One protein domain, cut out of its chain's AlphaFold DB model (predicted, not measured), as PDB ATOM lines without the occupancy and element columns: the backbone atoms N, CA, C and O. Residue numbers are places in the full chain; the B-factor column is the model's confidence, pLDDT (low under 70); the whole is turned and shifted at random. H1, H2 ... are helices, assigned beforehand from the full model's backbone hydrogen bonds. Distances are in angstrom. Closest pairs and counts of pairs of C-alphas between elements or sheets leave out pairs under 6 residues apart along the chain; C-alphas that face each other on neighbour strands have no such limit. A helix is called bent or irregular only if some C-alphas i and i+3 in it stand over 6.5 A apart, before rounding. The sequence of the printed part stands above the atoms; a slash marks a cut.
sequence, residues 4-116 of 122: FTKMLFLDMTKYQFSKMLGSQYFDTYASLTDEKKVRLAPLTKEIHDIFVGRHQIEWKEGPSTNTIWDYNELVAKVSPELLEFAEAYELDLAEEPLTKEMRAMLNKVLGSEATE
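AT A GLANCE: This is residues 4 to 116 of the 122 residues of an uncharacterized protein of Proteobacteria bacterium (UniProt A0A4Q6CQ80). H1 lies in the middle, with the long helix H3 alongside it running the same way and the shorter H2 folding back along its first half as a helical hairpin. H5 crosses H3 on another side of H1, H4 crosses the last part of H3, and H6 comes close to the H1 and H2 hairpin, with the tiny H7 packed on H6 and apart from both H1 and H2. The 113 printed residues have seven named helices, H1 to H7 in chain order, and no named strand; the class is all helix. The whole is compact, with a radius of gyration of the C-alphas of 14.3 A and spans of 42 by 33 by 23 A.

HOW THE PARTS SIT: H1, residues 4 to 16, touches H2, residues 22 to 30, with residues 6 to 10 alone; Met 7 and Thr 28 have the closest C-alphas, 6.7 A apart. This hairpin runs opposite ways at a shallow tilt of 28 degrees. H1 also touches H3, residues 34 to 57, the same way at a shallow tilt of 17 degrees, closest at the C-alphas of Phe 4 and Lys 36, 6.5 A. H3 has a kink of 26 degrees near residue 41 and is only just irregular, with C-alphas 39 and 42 6.6 A apart. With residues 50 to 54 alone, H3 only just touches H4, residues 68 to 74, with 3 pairs of C-alphas within 8 A, the closest being Ile 50 and Tyr 71 at 6.8 A, at a steep tilt of 62 degrees. H4 only just touches H5, residues 80 to 88, also with 3 pairs, the closest C-alphas being those of Ile 68 and Leu 83, 7.7 A. H5 and H1 are near each other. H6, residues 100 to 110, is close to but not clearly touching H1, with the C-alphas of Lys 6 and Val 109 7.1 A apart. H6 touches H7, residues 112 to 116, at the C-alphas of Asn 107 and Thr 115, 5.7 A. H5 and H6 are apart. Every O i to N i+4 pair is within hydrogen-bond range in H2, H4, H5, H6 and H7; in H1 it is 8 of 9 and in H3 18 of 20.

IN THESE COORDINATES: H1 begins at C-alpha 4, (-26.511, -90.701, 17.291), and spans 18.6 A. H2 spans 12.2 A, and H3 34.9 A from C-alpha 34 at (-19.200, -92.748, 25.438). H4 spans 10.0 A, H5 12.1 A, H6 15.0 A and H7 6.0 A, ending at C-alpha 116, (-44.420, -104.359, 9.282).

THE WHOLE: The C-alphas farthest apart are those of Ser 31 and Glu 61, 42.8 A. The printed part has no cut; the link from H5 to H6, 11 residues, is long. The mean pLDDT of the printed part is 78.4, with residues 15 to 22, 55 to 65, 95 to 98 and 113 to 115 under 70.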
ATOM      1  N   PHE A   4     -25.989 -91.743  16.403       87.56
ATOM      2  CA  PHE A   4     -26.511 -90.701  17.291       87.56
ATOM      3  C   PHE A   4     -27.848 -90.164  16.776       87.56
ATOM      4  O   PHE A   4     -28.846 -90.213  17.489       87.56
ATOM      5  N   THR A   5     -27.894 -89.750  15.507       86.69
ATOM      6  CA  THR A   5     -29.131 -89.324  14.838       86.69
ATOM      7  C   THR A   5     -30.180 -90.434  14.860       86.69
ATOM      8  O   THR A   5     -31.353 -90.170  15.099       86.69
ATOM      9  N   LYS A   6     -29.754 -91.697  14.694       85.31
ATOM     10  CA  LYS A   6     -30.640 -92.851  14.840       85.31
ATOM     11  C   LYS A   6     -31.246 -92.908  16.243       85.31
ATOM     12  O   LYS A   6     -32.452 -93.061  16.340       85.31
ATOM     13  N   MET A   7     -30.466 -92.737  17.310       87.31
ATOM     14  CA  MET A   7     -31.003 -92.738  18.677       87.31
ATOM     15  C   MET A   7     -31.991 -91.602  18.947       87.31
ATOM     16  O   MET A   7     -33.027 -91.870  19.540       87.31
ATOM     17  N   LEU A   8     -31.724 -90.380  18.477       88.31
ATOM     18  CA  LEU A   8     -32.678 -89.271  18.625       88.31
ATOM     19  C   LEU A   8     -33.991 -89.552  17.894       88.31
ATOM     20  O   LEU A   8     -35.064 -89.379  18.467       88.31
ATOM     21  N   PHE A   9     -33.908 -90.075  16.668       86.25
ATOM     22  CA  PHE A   9     -35.089 -90.489  15.917       86.25
ATOM     23  C   PHE A   9     -35.890 -91.541  16.687       86.25
ATOM     24  O   PHE A   9     -37.102 -91.421  16.847       86.25
ATOM     25  N   LEU A  10     -35.204 -92.562  17.197       82.62
ATOM     26  CA  LEU A  10     -35.792 -93.639  17.985       82.62
ATOM     27  C   LEU A  10     -36.434 -93.137  19.289       82.62
ATOM     28  O   LEU A  10     -37.520 -93.590  19.637       82.62
ATOM     29  N   ASP A  11     -35.801 -92.205  20.004       85.12
ATOM     30  CA  ASP A  11     -36.356 -91.625  21.231       85.12
ATOM     31  C   ASP A  11     -37.625 -90.824  20.943       85.12
ATOM     32  O   ASP A  11     -38.649 -91.057  21.583       85.12
ATOM     33  N   MET A  12     -37.592 -89.934  19.950       84.38
ATOM     34  CA  MET A  12     -38.749 -89.112  19.593       84.38
ATOM     35  C   MET A  12     -39.920 -89.966  19.085       84.38
ATOM     36  O   MET A  12     -41.049 -89.833  19.556       84.38
ATOM     37  N   THR A  13     -39.650 -90.921  18.193       78.38
ATOM     38  CA  THR A  13     -40.688 -91.790  17.612       78.38
ATOM     39  C   THR A  13     -41.236 -92.829  18.589       78.38
ATOM     40  O   THR A  13     -42.404 -93.201  18.491       78.38
ATOM     41  N   LYS A  14     -40.449 -93.283  19.577       74.50
ATOM     42  CA  LYS A  14     -40.923 -94.197  20.632       74.50
ATOM     43  C   LYS A  14     -42.068 -93.601  21.445       74.50
ATOM     44  O   LYS A  14     -42.963 -94.349  21.846       74.50
ATOM     45  N   TYR A  15     -41.996 -92.303  21.728       69.88
ATOM     46  CA  TYR A  15     -43.052 -91.583  22.432       69.88
ATOM     47  C   TYR A  15     -44.223 -91.256  21.508       69.88
ATOM     48  O   TYR A  15     -45.363 -91.342  21.944       69.88
ATOM     49  N   GLN A  16     -43.951 -90.984  20.230       66.06
ATOM     50  CA  GLN A  16     -44.979 -90.663  19.244       66.06
ATOM     51  C   GLN A  16     -45.856 -91.867  18.843       66.06
ATOM     52  O   GLN A  16     -47.045 -91.709  18.589       66.06
ATOM     53  N   PHE A  17     -45.294 -93.084  18.802       61.16
ATOM     54  CA  PHE A  17     -45.941 -94.238  18.152       61.16
ATOM     55  C   PHE A  17     -46.028 -95.510  19.005       61.16
ATOM     56  O   PHE A  17     -46.119 -96.605  18.460       61.16
ATOM     57  N   SER A  18     -46.038 -95.389  20.336       53.78
ATOM     58  CA  SER A  18     -46.222 -96.521  21.261       53.78
ATOM     59  C   SER A  18     -45.156 -97.629  21.143       53.78
ATOM     60  O   SER A  18     -45.332 -98.630  20.463       53.78
ATOM     61  N   LYS A  19     -44.067 -97.490  21.917       54.00
ATOM     62  CA  LYS A  19     -43.066 -98.538  22.245       54.00
ATOM     63  C   LYS A  19     -42.503 -99.312  21.042       54.00
ATOM     64  O   LYS A  19     -42.901-100.431  20.736       54.00
ATOM     65  N   MET A  20     -41.430 -98.777  20.475       57.53
ATOM     66  CA  MET A  20     -40.570 -99.526  19.561       57.53
ATOM     67  C   MET A  20     -40.011-100.831  20.164       57.53
ATOM     68  O   MET A  20     -39.768-100.935  21.370       57.53
ATOM     69  N   LEU A  21     -39.700-101.785  19.278       58.03
ATOM     70  CA  LEU A  21     -39.014-103.049  19.560       58.03
ATOM     71  C   LEU A  21     -37.699-102.801  20.322       58.03
ATOM     72  O   LEU A  21     -36.727-102.292  19.764       58.03
ATOM     73  N   GLY A  22     -37.673-103.174  21.606       63.38
ATOM     74  CA  GLY A  22     -36.569-102.861  22.519       63.38
ATOM     75  C   GLY A  22     -35.183-103.270  22.009       63.38
ATOM     76  O   GLY A  22     -34.224-102.547  22.259       63.38
ATOM     77  N   SER A  23     -35.063-104.361  21.243       71.25
ATOM     78  CA  SER A  23     -33.770-104.840  20.729       71.25
ATOM     79  C   SER A  23     -33.042-103.803  19.872       71.25
ATOM     80  O   SER A  23     -31.906-103.469  20.177       71.25
ATOM     81  N   GLN A  24     -33.694-103.203  18.870       71.88
ATOM     82  CA  GLN A  24     -33.028-102.233  17.992       71.88
ATOM     83  C   GLN A  24     -32.624-100.945  18.708       71.88
ATOM     84  O   GLN A  24     -31.612-100.334  18.358       71.88
ATOM     85  N   TYR A  25     -33.399-100.540  19.714       76.12
ATOM     86  CA  TYR A  25     -33.039 -99.430  20.586       76.12
ATOM     87  C   TYR A  25     -31.762 -99.754  21.373       76.12
ATOM     88  O   TYR A  25     -30.799 -98.990  21.323       76.12
ATOM     89  N   PHE A  26     -31.723-100.907  22.052       79.38
ATOM     90  CA  PHE A  26     -30.565-101.315  22.851       79.38
ATOM     91  C   PHE A  26     -29.322-101.569  21.994       79.38
ATOM     92  O   PHE A  26     -28.239-101.124  22.370       79.38
ATOM     93  N   ASP A  27     -29.470-102.191  20.824       82.38
ATOM     94  CA  ASP A  27     -28.372-102.440  19.885       82.38
ATOM     95  C   ASP A  27     -27.785-101.124  19.356       82.38
ATOM     96  O   ASP A  27     -26.565-100.936  19.315       82.38
ATOM     97  N   THR A  28     -28.648-100.165  19.000       81.88
ATOM     98  CA  THR A  28     -28.199 -98.849  18.525       81.88
ATOM     99  C   THR A  28     -27.516 -98.074  19.654       81.88
ATOM    100  O   THR A  28     -26.437 -97.519  19.439       81.88
ATOM    101  N   TYR A  29     -28.072 -98.095  20.869       83.75
ATOM    102  CA  TYR A  29     -27.470 -97.462  22.045       83.75
ATOM    103  C   TYR A  29     -26.102 -98.069  22.395       83.75
ATOM    104  O   TYR A  29     -25.151 -97.341  22.691       83.75
ATOM    105  N   ALA A  30     -25.969 -99.396  22.315       85.81
ATOM    106  CA  ALA A  30     -24.713-100.101  22.562       85.81
ATOM    107  C   ALA A  30     -23.616 -99.722  21.552       85.81
ATOM    108  O   ALA A  30     -22.442 -99.695  21.915       85.81
ATOM    109  N   SER A  31     -23.993 -99.371  20.316       87.19
ATOM    110  CA  SER A  31     -23.063 -98.932  19.265       87.19
ATOM    111  C   SER A  31     -22.517 -97.507  19.444       87.19
ATOM    112  O   SER A  31     -21.607 -97.099  18.719       87.19
ATOM    113  N   LEU A  32     -23.073 -96.721  20.374       89.50
ATOM    114  CA  LEU A  32     -22.616 -95.357  20.623       89.50
ATOM    115  C   LEU A  32     -21.272 -95.328  21.355       89.50
ATOM    116  O   LEU A  32     -21.030 -96.099  22.287       89.50
ATOM    117  N   THR A  33     -20.438 -94.352  20.993       92.94
ATOM    118  CA  THR A  33     -19.276 -93.961  21.799       92.94
ATOM    119  C   THR A  33     -19.730 -93.335  23.117       92.94
ATOM    120  O   THR A  33     -20.841 -92.807  23.213       92.94
ATOM    121  N   ASP A  34     -18.869 -93.342  24.134       93.75
ATOM    122  CA  ASP A  34     -19.200 -92.748  25.438       93.75
ATOM    123  C   ASP A  34     -19.482 -91.246  25.334       93.75
ATOM    124  O   ASP A  34     -20.429 -90.753  25.939       93.75
ATOM    125  N   GLU A  35     -18.749 -90.535  24.475       93.00
ATOM    126  CA  GLU A  35     -19.019 -89.131  24.146       93.00
ATOM    127  C   GLU A  35     -20.447 -88.933  23.612       93.00
ATOM    128  O   GLU A  35     -21.184 -88.064  24.082       93.00
ATOM    129  N   LYS A  36     -20.881 -89.790  22.677       89.38
ATOM    130  CA  LYS A  36     -22.242 -89.740  22.131       89.38
ATOM    131  C   LYS A  36     -23.292 -90.064  23.191       89.38
ATOM    132  O   LYS A  36     -24.345 -89.437  23.187       89.38
ATOM    133  N   LYS A  37     -23.020 -90.992  24.114       89.38
ATOM    134  CA  LYS A  37     -23.934 -91.316  25.225       89.38
ATOM    135  C   LYS A  37     -24.075 -90.155  26.208       89.38
ATOM    136  O   LYS A  37     -25.192 -89.853  26.620       89.38
ATOM    137  N   VAL A  38     -22.969 -89.489  26.548       92.06
ATOM    138  CA  VAL A  38     -22.966 -88.299  27.418       92.06
ATOM    139  C   VAL A  38     -23.782 -87.171  26.792       92.06
ATOM    140  O   VAL A  38     -24.584 -86.552  27.485       92.06
ATOM    141  N   ARG A  39     -23.632 -86.942  25.481       91.31
ATOM    142  CA  ARG A  39     -24.432 -85.951  24.747       91.31
ATOM    143  C   ARG A  39     -25.907 -86.345  24.629       91.31
ATOM    144  O   ARG A  39     -26.768 -85.479  24.690       91.31
ATOM    145  N   LEU A  40     -26.202 -87.635  24.466       89.88
ATOM    146  CA  LEU A  40     -27.566 -88.135  24.289       89.88
ATOM    147  C   LEU A  40     -28.410 -88.004  25.565       89.88
ATOM    148  O   LEU A  40     -29.569 -87.621  25.491       89.88
ATOM    149  N   ALA A  41     -27.828 -88.286  26.733       89.50
ATOM    150  CA  ALA A  41     -28.547 -88.308  28.008       89.50
ATOM    151  C   ALA A  41     -29.416 -87.061  28.305       89.50
ATOM    152  O   ALA A  41     -30.589 -87.246  28.650       89.50
ATOM    153  N   PRO A  42     -28.919 -85.810  28.181       92.75
ATOM    154  CA  PRO A  42     -29.751 -84.627  28.403       92.75
ATOM    155  C   PRO A  42     -30.883 -84.494  27.375       92.75
ATOM    156  O   PRO A  42     -31.990 -84.132  27.762       92.75
ATOM    157  N   LEU A  43     -30.643 -84.855  26.111       92.56
ATOM    158  CA  LEU A  43     -31.645 -84.784  25.042       92.56
ATOM    159  C   LEU A  43     -32.758 -85.820  25.247       92.56
ATOM    160  O   LEU A  43     -33.933 -85.485  25.160       92.56
ATOM    161  N   THR A  44     -32.412 -87.060  25.608       89.38
ATOM    162  CA  THR A  44     -33.399 -88.101  25.942       89.38
ATOM    163  C   THR A  44     -34.265 -87.687  27.134       89.38
ATOM    164  O   THR A  44     -35.478 -87.912  27.129       89.38
ATOM    165  N   LYS A  45     -33.662 -87.070  28.162       90.19
ATOM    166  CA  LYS A  45     -34.408 -86.537  29.310       90.19
ATOM    167  C   LYS A  45     -35.368 -85.433  28.871       90.19
ATOM    168  O   LYS A  45     -36.517 -85.436  29.288       90.19
ATOM    169  N   GLU A  46     -34.912 -84.517  28.031       91.38
ATOM    170  CA  GLU A  46     -35.733 -83.417  27.539       91.38
ATOM    171  C   GLU A  46     -36.909 -83.901  26.680       91.38
ATOM    172  O   GLU A  46     -38.036 -83.477  26.909       91.38
ATOM    173  N   ILE A  47     -36.686 -84.864  25.776       90.12
ATOM    174  CA  ILE A  47     -37.757 -85.522  25.007       90.12
ATOM    175  C   ILE A  47     -38.801 -86.136  25.953       90.12
ATOM    176  O   ILE A  47     -40.004 -85.977  25.743       90.12
ATOM    177  N   HIS A  48     -38.349 -86.819  27.010       87.44
ATOM    178  CA  HIS A  48     -39.242 -87.389  28.019       87.44
ATOM    179  C   HIS A  48     -40.035 -86.312  28.770       87.44
ATOM    180  O   HIS A  48     -41.244 -86.460  28.943       87.44
ATOM    181  N   ASP A  49     -39.376 -85.232  29.191       86.50
ATOM    182  CA  ASP A  49     -40.010 -84.126  29.913       86.50
ATOM    183  C   ASP A  49     -41.064 -83.424  29.039       86.50
ATOM    184  O   ASP A  49     -42.153 -83.132  29.531       86.50
ATOM    185  N   ILE A  50     -40.791 -83.225  27.742       86.31
ATOM    186  CA  ILE A  50     -41.762 -82.687  26.775       86.31
ATOM    187  C   ILE A  50     -42.978 -83.613  26.690       86.31
ATOM    188  O   ILE A  50     -44.108 -83.166  26.874       86.31
ATOM    189  N   PHE A  51     -42.760 -84.913  26.470       82.81
ATOM    190  CA  PHE A  51     -43.847 -85.889  26.375       82.81
ATOM    191  C   PHE A  51     -44.711 -85.911  27.644       82.81
ATOM    192  O   PHE A  51     -45.935 -85.816  27.566       82.81
ATOM    193  N   VAL A  52     -44.096 -85.989  28.828       79.69
ATOM    194  CA  VAL A  52     -44.819 -86.002  30.110       79.69
ATOM    195  C   VAL A  52     -45.528 -84.674  30.366       79.69
ATOM    196  O   VAL A  52     -46.684 -84.674  30.789       79.69
ATOM    197  N   GLY A  53     -44.861 -83.549  30.114       74.06
ATOM    198  CA  GLY A  53     -45.412 -82.214  30.331       74.06
ATOM    199  C   GLY A  53     -46.670 -81.974  29.503       74.06
ATOM    200  O   GLY A  53     -47.663 -81.485  30.037       74.06
ATOM    201  N   ARG A  54     -46.680 -82.430  28.246       72.12
ATOM    202  CA  ARG A  54     -47.867 -82.387  27.383       72.12
ATOM    203  C   ARG A  54     -49.061 -83.136  27.979       72.12
ATOM    204  O   ARG A  54     -50.149 -82.578  28.072       72.12
ATOM    205  N   HIS A  55     -48.837 -84.353  28.478       66.19
ATOM    206  CA  HIS A  55     -49.886 -85.172  29.095       66.19
ATOM    207  C   HIS A  55     -50.346 -84.653  30.462       66.19
ATOM    208  O   HIS A  55     -51.455 -84.953  30.884       66.19
ATOM    209  N   GLN A  56     -49.514 -83.904  31.191       63.00
ATOM    210  CA  GLN A  56     -49.881 -83.362  32.504       63.00
ATOM    211  C   GLN A  56     -50.645 -82.034  32.422       63.00
ATOM    212  O   GLN A  56     -51.431 -81.739  33.325       63.00
ATOM    213  N   ILE A  57     -50.442 -81.234  31.369       55.94
ATOM    214  CA  ILE A  57     -51.105 -79.928  31.224       55.94
ATOM    215  C   ILE A  57     -52.586 -80.079  30.851       55.94
ATOM    216  O   ILE A  57     -53.406 -79.286  31.317       55.94
ATOM    217  N   GLU A  58     -52.963 -81.152  30.151       51.78
ATOM    218  CA  GLU A  58     -54.374 -81.481  29.887       51.78
ATOM    219  C   GLU A  58     -55.209 -81.670  31.171       51.78
ATOM    220  O   GLU A  58     -56.425 -81.498  31.151       51.78
ATOM    221  N   TRP A  59     -54.570 -81.953  32.314       49.03
ATOM    222  CA  TRP A  59     -55.246 -82.182  33.597       49.03
ATOM    223  C   TRP A  59     -55.339 -80.940  34.494       49.03
ATOM    224  O   TRP A  59     -56.012 -80.987  35.525       49.03
ATOM    225  N   LYS A  60     -54.659 -79.837  34.157       52.12
ATOM    226  CA  LYS A  60     -54.553 -78.650  35.023       52.12
ATOM    227  C   LYS A  60     -54.657 -77.345  34.236       52.12
ATOM    228  O   LYS A  60     -53.667 -76.634  34.174       52.12
ATOM    229  N   GLU A  61     -55.822 -77.030  33.666       57.12
ATOM    230  CA  GLU A  61     -56.232 -75.693  33.153       57.12
ATOM    231  C   GLU A  61     -55.189 -74.872  32.346       57.12
ATOM    232  O   GLU A  61     -55.346 -73.666  32.161       57.12
ATOM    233  N   GLY A  62     -54.112 -75.490  31.867       57.19
ATOM    234  CA  GLY A  62     -53.034 -74.842  31.139       57.19
ATOM    235  C   GLY A  62     -53.257 -74.975  29.639       57.19
ATOM    236  O   GLY A  62     -54.138 -75.719  29.202       57.19
ATOM    237  N   PRO A  63     -52.479 -74.251  28.822       56.06
ATOM    238  CA  PRO A  63     -52.607 -74.360  27.381       56.06
ATOM    239  C   PRO A  63     -52.296 -75.794  26.941       56.06
ATOM    240  O   PRO A  63     -51.230 -76.325  27.248       56.06
ATOM    241  N   SER A  64     -53.228 -76.419  26.220       61.75
ATOM    242  CA  SER A  64     -52.968 -77.682  25.525       61.75
ATOM    243  C   SER A  64     -51.726 -77.500  24.648       61.75
ATOM    244  O   SER A  64     -51.666 -76.580  23.833       61.75
ATOM    245  N   THR A  65     -50.706 -78.329  24.879       68.56
ATOM    246  CA  THR A  65     -49.476 -78.342  24.082       68.56
ATOM    247  C   THR A  65     -49.522 -79.566  23.183       68.56
ATOM    248  O   THR A  65     -49.343 -80.700  23.632       68.56
ATOM    249  N   ASN A  66     -49.813 -79.332  21.905       70.62
ATOM    250  CA  ASN A  66     -50.011 -80.399  20.930       70.62
ATOM    251  C   ASN A  66     -48.754 -80.680  20.117       70.62
ATOM    252  O   ASN A  66     -48.683 -81.715  19.467       70.62
ATOM    253  N   THR A  67     -47.740 -79.823  20.199       80.62
ATOM    254  CA  THR A  67     -46.477 -79.989  19.481       80.62
ATOM    255  C   THR A  67     -45.273 -79.654  20.362       80.62
ATOM    256  O   THR A  67     -45.385 -78.993  21.400       80.62
ATOM    257  N   ILE A  68     -44.085 -80.086  19.931       87.00
ATOM    258  CA  ILE A  68     -42.805 -79.650  20.512       87.00
ATOM    259  C   ILE A  68     -42.634 -78.117  20.477       87.00
ATOM    260  O   ILE A  68     -42.029 -77.538  21.382       87.00
ATOM    261  N   TRP A  69     -43.215 -77.448  19.476       89.12
ATOM    262  CA  TRP A  69     -43.178 -75.992  19.322       89.12
ATOM    263  C   TRP A  69     -44.054 -75.290  20.355       89.12
ATOM    264  O   TRP A  69     -43.579 -74.373  21.024       89.12
ATOM    265  N   ASP A  70     -45.273 -75.789  20.576       85.94
ATOM    266  CA  ASP A  70     -46.154 -75.273  21.627       85.94
ATOM    267  C   ASP A  70     -45.486 -75.401  22.997       85.94
ATOM    268  O   ASP A  70     -45.527 -74.479  23.807       85.94
ATOM    269  N   TYR A  71     -44.810 -76.524  23.258       87.12
ATOM    270  CA  TYR A  71     -44.064 -76.711  24.501       87.12
ATOM    271  C   TYR A  71     -42.930 -75.680  24.650       87.12
ATOM    272  O   TYR A  71     -42.785 -75.069  25.713       87.12
ATOM    273  N   ASN A  72     -42.168 -75.434  23.576       91.00
ATOM    274  CA  ASN A  72     -41.092 -74.437  23.534       91.00
ATOM    275  C   ASN A  72     -41.571 -72.992  23.776       91.00
ATOM    276  O   ASN A  72     -40.830 -72.148  24.306       91.00
ATOM    277  N   GLU A  73     -42.789 -72.684  23.343       88.69
ATOM    278  CA  GLU A  73     -43.388 -71.359  23.481       88.69
ATOM    279  C   GLU A  73     -44.103 -71.170  24.819       88.69
ATOM    280  O   GLU A  73     -43.965 -70.111  25.435       88.69
ATOM    281  N   LEU A  74     -44.831 -72.186  25.283       84.19
ATOM    282  CA  LEU A  74     -45.819 -72.057  26.355       84.19
ATOM    283  C   LEU A  74     -45.369 -72.661  27.690       84.19
ATOM    284  O   LEU A  74     -45.937 -72.310  28.724       84.19
ATOM    285  N   VAL A  75     -44.370 -73.551  27.693       84.25
ATOM    286  CA  VAL A  75     -43.974 -74.315  28.890       84.25
ATOM    287  C   VAL A  75     -42.516 -74.078  29.259       84.25
ATOM    288  O   VAL A  75     -42.228 -73.508  30.312       84.25
ATOM    289  N   ALA A  76     -41.583 -74.517  28.415       87.38
ATOM    290  CA  ALA A  76     -40.155 -74.411  28.682       87.38
ATOM    291  C   ALA A  76     -39.360 -74.432  27.379       87.38
ATOM    292  O   ALA A  76     -39.722 -75.133  26.440       87.38
ATOM    293  N   LYS A  77     -38.250 -73.684  27.335       92.06
ATOM    294  CA  LYS A  77     -37.394 -73.632  26.147       92.06
ATOM    295  C   LYS A  77     -36.821 -75.006  25.825       92.06
ATOM    296  O   LYS A  77     -36.247 -75.641  26.705       92.06
ATOM    297  N   VAL A  78     -36.958 -75.389  24.559       92.38
ATOM    298  CA  VAL A  78     -36.429 -76.636  24.012       92.38
ATOM    299  C   VAL A  78     -35.056 -76.386  23.391       92.38
ATOM    300  O   VAL A  78     -34.810 -75.335  22.790       92.38
ATOM    301  N   SER A  79     -34.151 -77.348  23.536       94.00
ATOM    302  CA  SER A  79     -32.815 -77.328  22.954       94.00
ATOM    303  C   SER A  79     -32.881 -77.103  21.438       94.00
ATOM    304  O   SER A  79     -33.580 -77.856  20.754       94.00
ATOM    305  N   PRO A  80     -32.108 -76.150  20.877       93.62
ATOM    306  CA  PRO A  80     -32.091 -75.891  19.435       93.62
ATOM    307  C   PRO A  80     -31.825 -77.144  18.602       93.62
ATOM    308  O   PRO A  80     -32.461 -77.348  17.579       93.62
ATOM    309  N   GLU A  81     -30.958 -78.031  19.092       91.31
ATOM    310  CA  GLU A  81     -30.665 -79.310  18.446       91.31
ATOM    311  C   GLU A  81     -31.913 -80.191  18.272       91.31
ATOM    312  O   GLU A  81     -32.076 -80.810  17.225       91.31
ATOM    313  N   LEU A  82     -32.810 -80.244  19.264       90.81
ATOM    314  CA  LEU A  82     -34.054 -81.011  19.156       90.81
ATOM    315  C   LEU A  82     -35.050 -80.345  18.213       90.81
ATOM    316  O   LEU A  82     -35.768 -81.048  17.515       90.81
ATOM    317  N   LEU A  83     -35.082 -79.013  18.184       92.12
ATOM    318  CA  LEU A  83     -35.946 -78.246  17.289       92.12
ATOM    319  C   LEU A  83     -35.522 -78.416  15.822       92.12
ATOM    320  O   LEU A  83     -36.348 -78.745  14.978       92.12
ATOM    321  N   GLU A  84     -34.225 -78.285  15.535       91.25
ATOM    322  CA  GLU A  84     -33.655 -78.543  14.206       91.25
ATOM    323  C   GLU A  84     -33.886 -79.996  13.773       91.25
ATOM    324  O   GLU A  84     -34.199 -80.271  12.614       91.25
ATOM    325  N   PHE A  85     -33.753 -80.944  14.705       89.88
ATOM    326  CA  PHE A  85     -34.006 -82.354  14.434       89.88
ATOM    327  C   PHE A  85     -35.487 -82.628  14.149       89.88
ATOM    328  O   PHE A  85     -35.811 -83.318  13.184       89.88
ATOM    329  N   ALA A  86     -36.379 -82.082  14.973       88.56
ATOM    330  CA  ALA A  86     -37.824 -82.161  14.804       88.56
ATOM    331  C   ALA A  86     -38.247 -81.646  13.423       88.56
ATOM    332  O   ALA A  86     -38.968 -82.331  12.705       88.56
ATOM    333  N   GLU A  87     -37.728 -80.488  13.016       88.44
ATOM    334  CA  GLU A  87     -37.980 -79.907  11.697       88.44
ATOM    335  C   GLU A  87     -37.436 -80.792  10.564       88.44
ATOM    336  O   GLU A  87     -38.161 -81.113   9.626       88.44
ATOM    337  N   ALA A  88     -36.184 -81.253  10.668       86.19
ATOM    338  CA  ALA A  88     -35.535 -82.047   9.622       86.19
ATOM    339  C   ALA A  88     -36.217 -83.399   9.347       86.19
ATOM    340  O   ALA A  88     -36.077 -83.946   8.249       86.19
ATOM    341  N   TYR A  89     -36.912 -83.950  10.342       81.38
ATOM    342  CA  TYR A  89     -37.578 -85.250  10.261       81.38
ATOM    343  C   TYR A  89     -39.103 -85.167  10.372       81.38
ATOM    344  O   TYR A  89     -39.744 -86.215  10.450       81.38
ATOM    345  N   GLU A  90     -39.669 -83.955  10.351       80.75
ATOM    346  CA  GLU A  90     -41.109 -83.696  10.485       80.75
ATOM    347  C   GLU A  90     -41.718 -84.395  11.720       80.75
ATOM    348  O   GLU A  90     -42.767 -85.031  11.648       80.75
ATOM    349  N   LEU A  91     -41.027 -84.315  12.863       82.12
ATOM    350  CA  LEU A  91     -41.453 -84.888  14.142       82.12
ATOM    351  C   LEU A  91     -41.973 -83.787  15.064       82.12
ATOM    352  O   LEU A  91     -41.319 -82.768  15.256       82.12
ATOM    353  N   ASP A  92     -43.106 -84.016  15.713       79.12
ATOM    354  CA  ASP A  92     -43.744 -83.044  16.608       79.12
ATOM    355  C   ASP A  92     -43.988 -83.594  18.025       79.12
ATOM    356  O   ASP A  92     -44.466 -82.866  18.903       79.12
ATOM    357  N   LEU A  93     -43.621 -84.865  18.256       75.12
ATOM    358  CA  LEU A  93     -43.879 -85.643  19.472       75.12
ATOM    359  C   LEU A  93     -45.372 -85.797  19.805       75.12
ATOM    360  O   LEU A  93     -45.700 -86.140  20.942       75.12
ATOM    361  N   ALA A  94     -46.274 -85.498  18.865       70.12
ATOM    362  CA  ALA A  94     -47.716 -85.603  19.040       70.12
ATOM    363  C   ALA A  94     -48.209 -87.005  18.723       70.12
ATOM    364  O   ALA A  94     -47.726 -87.639  17.789       70.12
ATOM    365  N   GLU A  95     -49.187 -87.492  19.486       65.81
ATOM    366  CA  GLU A  95     -49.869 -88.740  19.149       65.81
ATOM    367  C   GLU A  95     -50.676 -88.546  17.857       65.81
ATOM    368  O   GLU A  95     -51.865 -88.238  17.874       65.81
ATOM    369  N   GLU A  96     -50.008 -88.700  16.717       63.91
ATOM    370  CA  GLU A  96     -50.610 -88.654  15.393       63.91
ATOM    371  C   GLU A  96     -50.601 -90.038  14.734       63.91
ATOM    372  O   GLU A  96     -49.702 -90.858  14.966       63.91
ATOM    373  N   PRO A  97     -51.590 -90.330  13.872       61.47
ATOM    374  CA  PRO A  97     -51.529 -91.496  13.012       61.47
ATOM    375  C   PRO A  97     -50.315 -91.405  12.084       61.47
ATOM    376  O   PRO A  97     -50.024 -90.380  11.474       61.47
ATOM    377  N   LEU A  98     -49.615 -92.525  11.947       65.25
ATOM    378  CA  LEU A  98     -48.340 -92.572  11.246       65.25
ATOM    379  C   LEU A  98     -48.500 -92.329   9.736       65.25
ATOM    380  O   LEU A  98     -49.092 -93.157   9.031       65.25
ATOM    381  N   THR A  99     -47.932 -91.225   9.240       71.62
ATOM    382  CA  THR A  99     -47.986 -90.842   7.819       71.62
ATOM    383  C   THR A  99     -47.180 -91.801   6.935       71.62
ATOM    384  O   THR A  99     -46.335 -92.571   7.403       71.62
ATOM    385  N   LYS A 100     -47.419 -91.782   5.617       71.62
ATOM    386  CA  LYS A 100     -46.689 -92.635   4.662       71.62
ATOM    387  C   LYS A 100     -45.194 -92.301   4.642       71.62
ATOM    388  O   LYS A 100     -44.357 -93.199   4.533       71.62
ATOM    389  N   GLU A 101     -44.868 -91.026   4.771       72.94
ATOM    390  CA  GLU A 101     -43.523 -90.468   4.820       72.94
ATOM    391  C   GLU A 101     -42.801 -90.928   6.094       72.94
ATOM    392  O   GLU A 101     -41.692 -91.463   6.012       72.94
ATOM    393  N   MET A 102     -43.473 -90.860   7.249       70.88
ATOM    394  CA  MET A 102     -42.964 -91.389   8.518       70.88
ATOM    395  C   MET A 102     -42.786 -92.913   8.475       70.88
ATOM    396  O   MET A 102     -41.759 -93.418   8.930       70.88
ATOM    397  N   ARG A 103     -43.709 -93.668   7.852       73.31
ATOM    398  CA  ARG A 103     -43.562 -95.125   7.636       73.31
ATOM    399  C   ARG A 103     -42.349 -95.439   6.770       73.31
ATOM    400  O   ARG A 103     -41.581 -96.348   7.078       73.31
ATOM    401  N   ALA A 104     -42.150 -94.691   5.687       77.25
ATOM    402  CA  ALA A 104     -40.981 -94.843   4.827       77.25
ATOM    403  C   ALA A 104     -39.681 -94.513   5.574       77.25
ATOM    404  O   ALA A 104     -38.650 -95.146   5.334       77.25
ATOM    405  N   MET A 105     -39.723 -93.554   6.498       75.62
ATOM    406  CA  MET A 105     -38.596 -93.219   7.355       75.62
ATOM    407  C   MET A 105     -38.312 -94.333   8.366       75.62
ATOM    408  O   MET A 105     -37.191 -94.832   8.401       75.62
ATOM    409  N   LEU A 106     -39.324 -94.825   9.082       74.81
ATOM    410  CA  LEU A 106     -39.205 -95.979   9.982       74.81
ATOM    411  C   LEU A 106     -38.663 -97.211   9.253       74.81
ATOM    412  O   LEU A 106     -37.727 -97.831   9.746       74.81
ATOM    413  N   ASN A 107     -39.119 -97.480   8.029       76.69
ATOM    414  CA  ASN A 107     -38.563 -98.529   7.171       76.69
ATOM    415  C   ASN A 107     -37.059 -98.353   6.916       76.69
ATOM    416  O   ASN A 107     -36.308 -99.325   6.960       76.69
ATOM    417  N   LYS A 108     -36.591 -97.124   6.667       77.50
ATOM    418  CA  LYS A 108     -35.159 -96.834   6.478       77.50
ATOM    419  C   LYS A 108     -34.351 -96.994   7.768       77.50
ATOM    420  O   LYS A 108     -33.161 -97.299   7.697       77.50
ATOM    421  N   VAL A 109     -34.961 -96.760   8.931       74.12
ATOM    422  CA  VAL A 109     -34.280 -96.784  10.235       74.12
ATOM    423  C   VAL A 109     -34.265 -98.177  10.866       74.12
ATOM    424  O   VAL A 109     -33.228 -98.611  11.383       74.12
ATOM    425  N   LEU A 110     -35.409 -98.853  10.825       72.81
ATOM    426  CA  LEU A 110     -35.682-100.119  11.498       72.81
ATOM    427  C   LEU A 110     -35.616-101.321  10.543       72.81
ATOM    428  O   LEU A 110     -35.433-102.452  10.989       72.81
ATOM    429  N   GLY A 111     -35.742-101.095   9.235       74.75
ATOM    430  CA  GLY A 111     -35.965-102.149   8.245       74.75
ATOM    431  C   GLY A 111     -37.454-102.444   8.042       74.75
ATOM    432  O   GLY A 111     -38.290-102.164   8.907       74.75
ATOM    433  N   SER A 112     -37.785-103.014   6.880       73.69
ATOM    434  CA  SER A 112     -39.169-103.305   6.484       73.69
ATOM    435  C   SER A 112     -39.865-104.270   7.437       73.69
ATOM    436  O   SER A 112     -40.961-103.985   7.895       73.69
ATOM    437  N   GLU A 113     -39.184-105.344   7.837       69.25
ATOM    438  CA  GLU A 113     -39.736-106.366   8.735       69.25
ATOM    439  C   GLU A 113     -40.117-105.799  10.115       69.25
ATOM    440  O   GLU A 113     -41.151-106.138  10.684       69.25
ATOM    441  N   ALA A 114     -39.295-104.903  10.666       66.44
ATOM    442  CA  ALA A 114     -39.565-104.273  11.958       66.44
ATOM    443  C   ALA A 114     -40.755-103.308  11.884       66.44
ATOM    444  O   ALA A 114     -41.545-103.222  12.820       66.44
ATOM    445  N   THR A 115     -40.889-102.606  10.762       67.94
ATOM    446  CA  THR A 115     -41.971-101.648  10.519       67.94
ATOM    447  C   THR A 115     -43.289-102.373  10.227       67.94
ATOM    448  O   THR A 115     -44.327-101.989  10.751       67.94
ATOM    449  N   GLU A 116     -43.261-103.478   9.481       71.12
ATOM    450  CA  GLU A 116     -44.420-104.359   9.282       71.12
ATOM    451  C   GLU A 116     -44.903-104.979  10.599       71.12
ATOM    452  O   GLU A 116     -46.098-105.019  10.842       71.12
TER     453      GLU A 116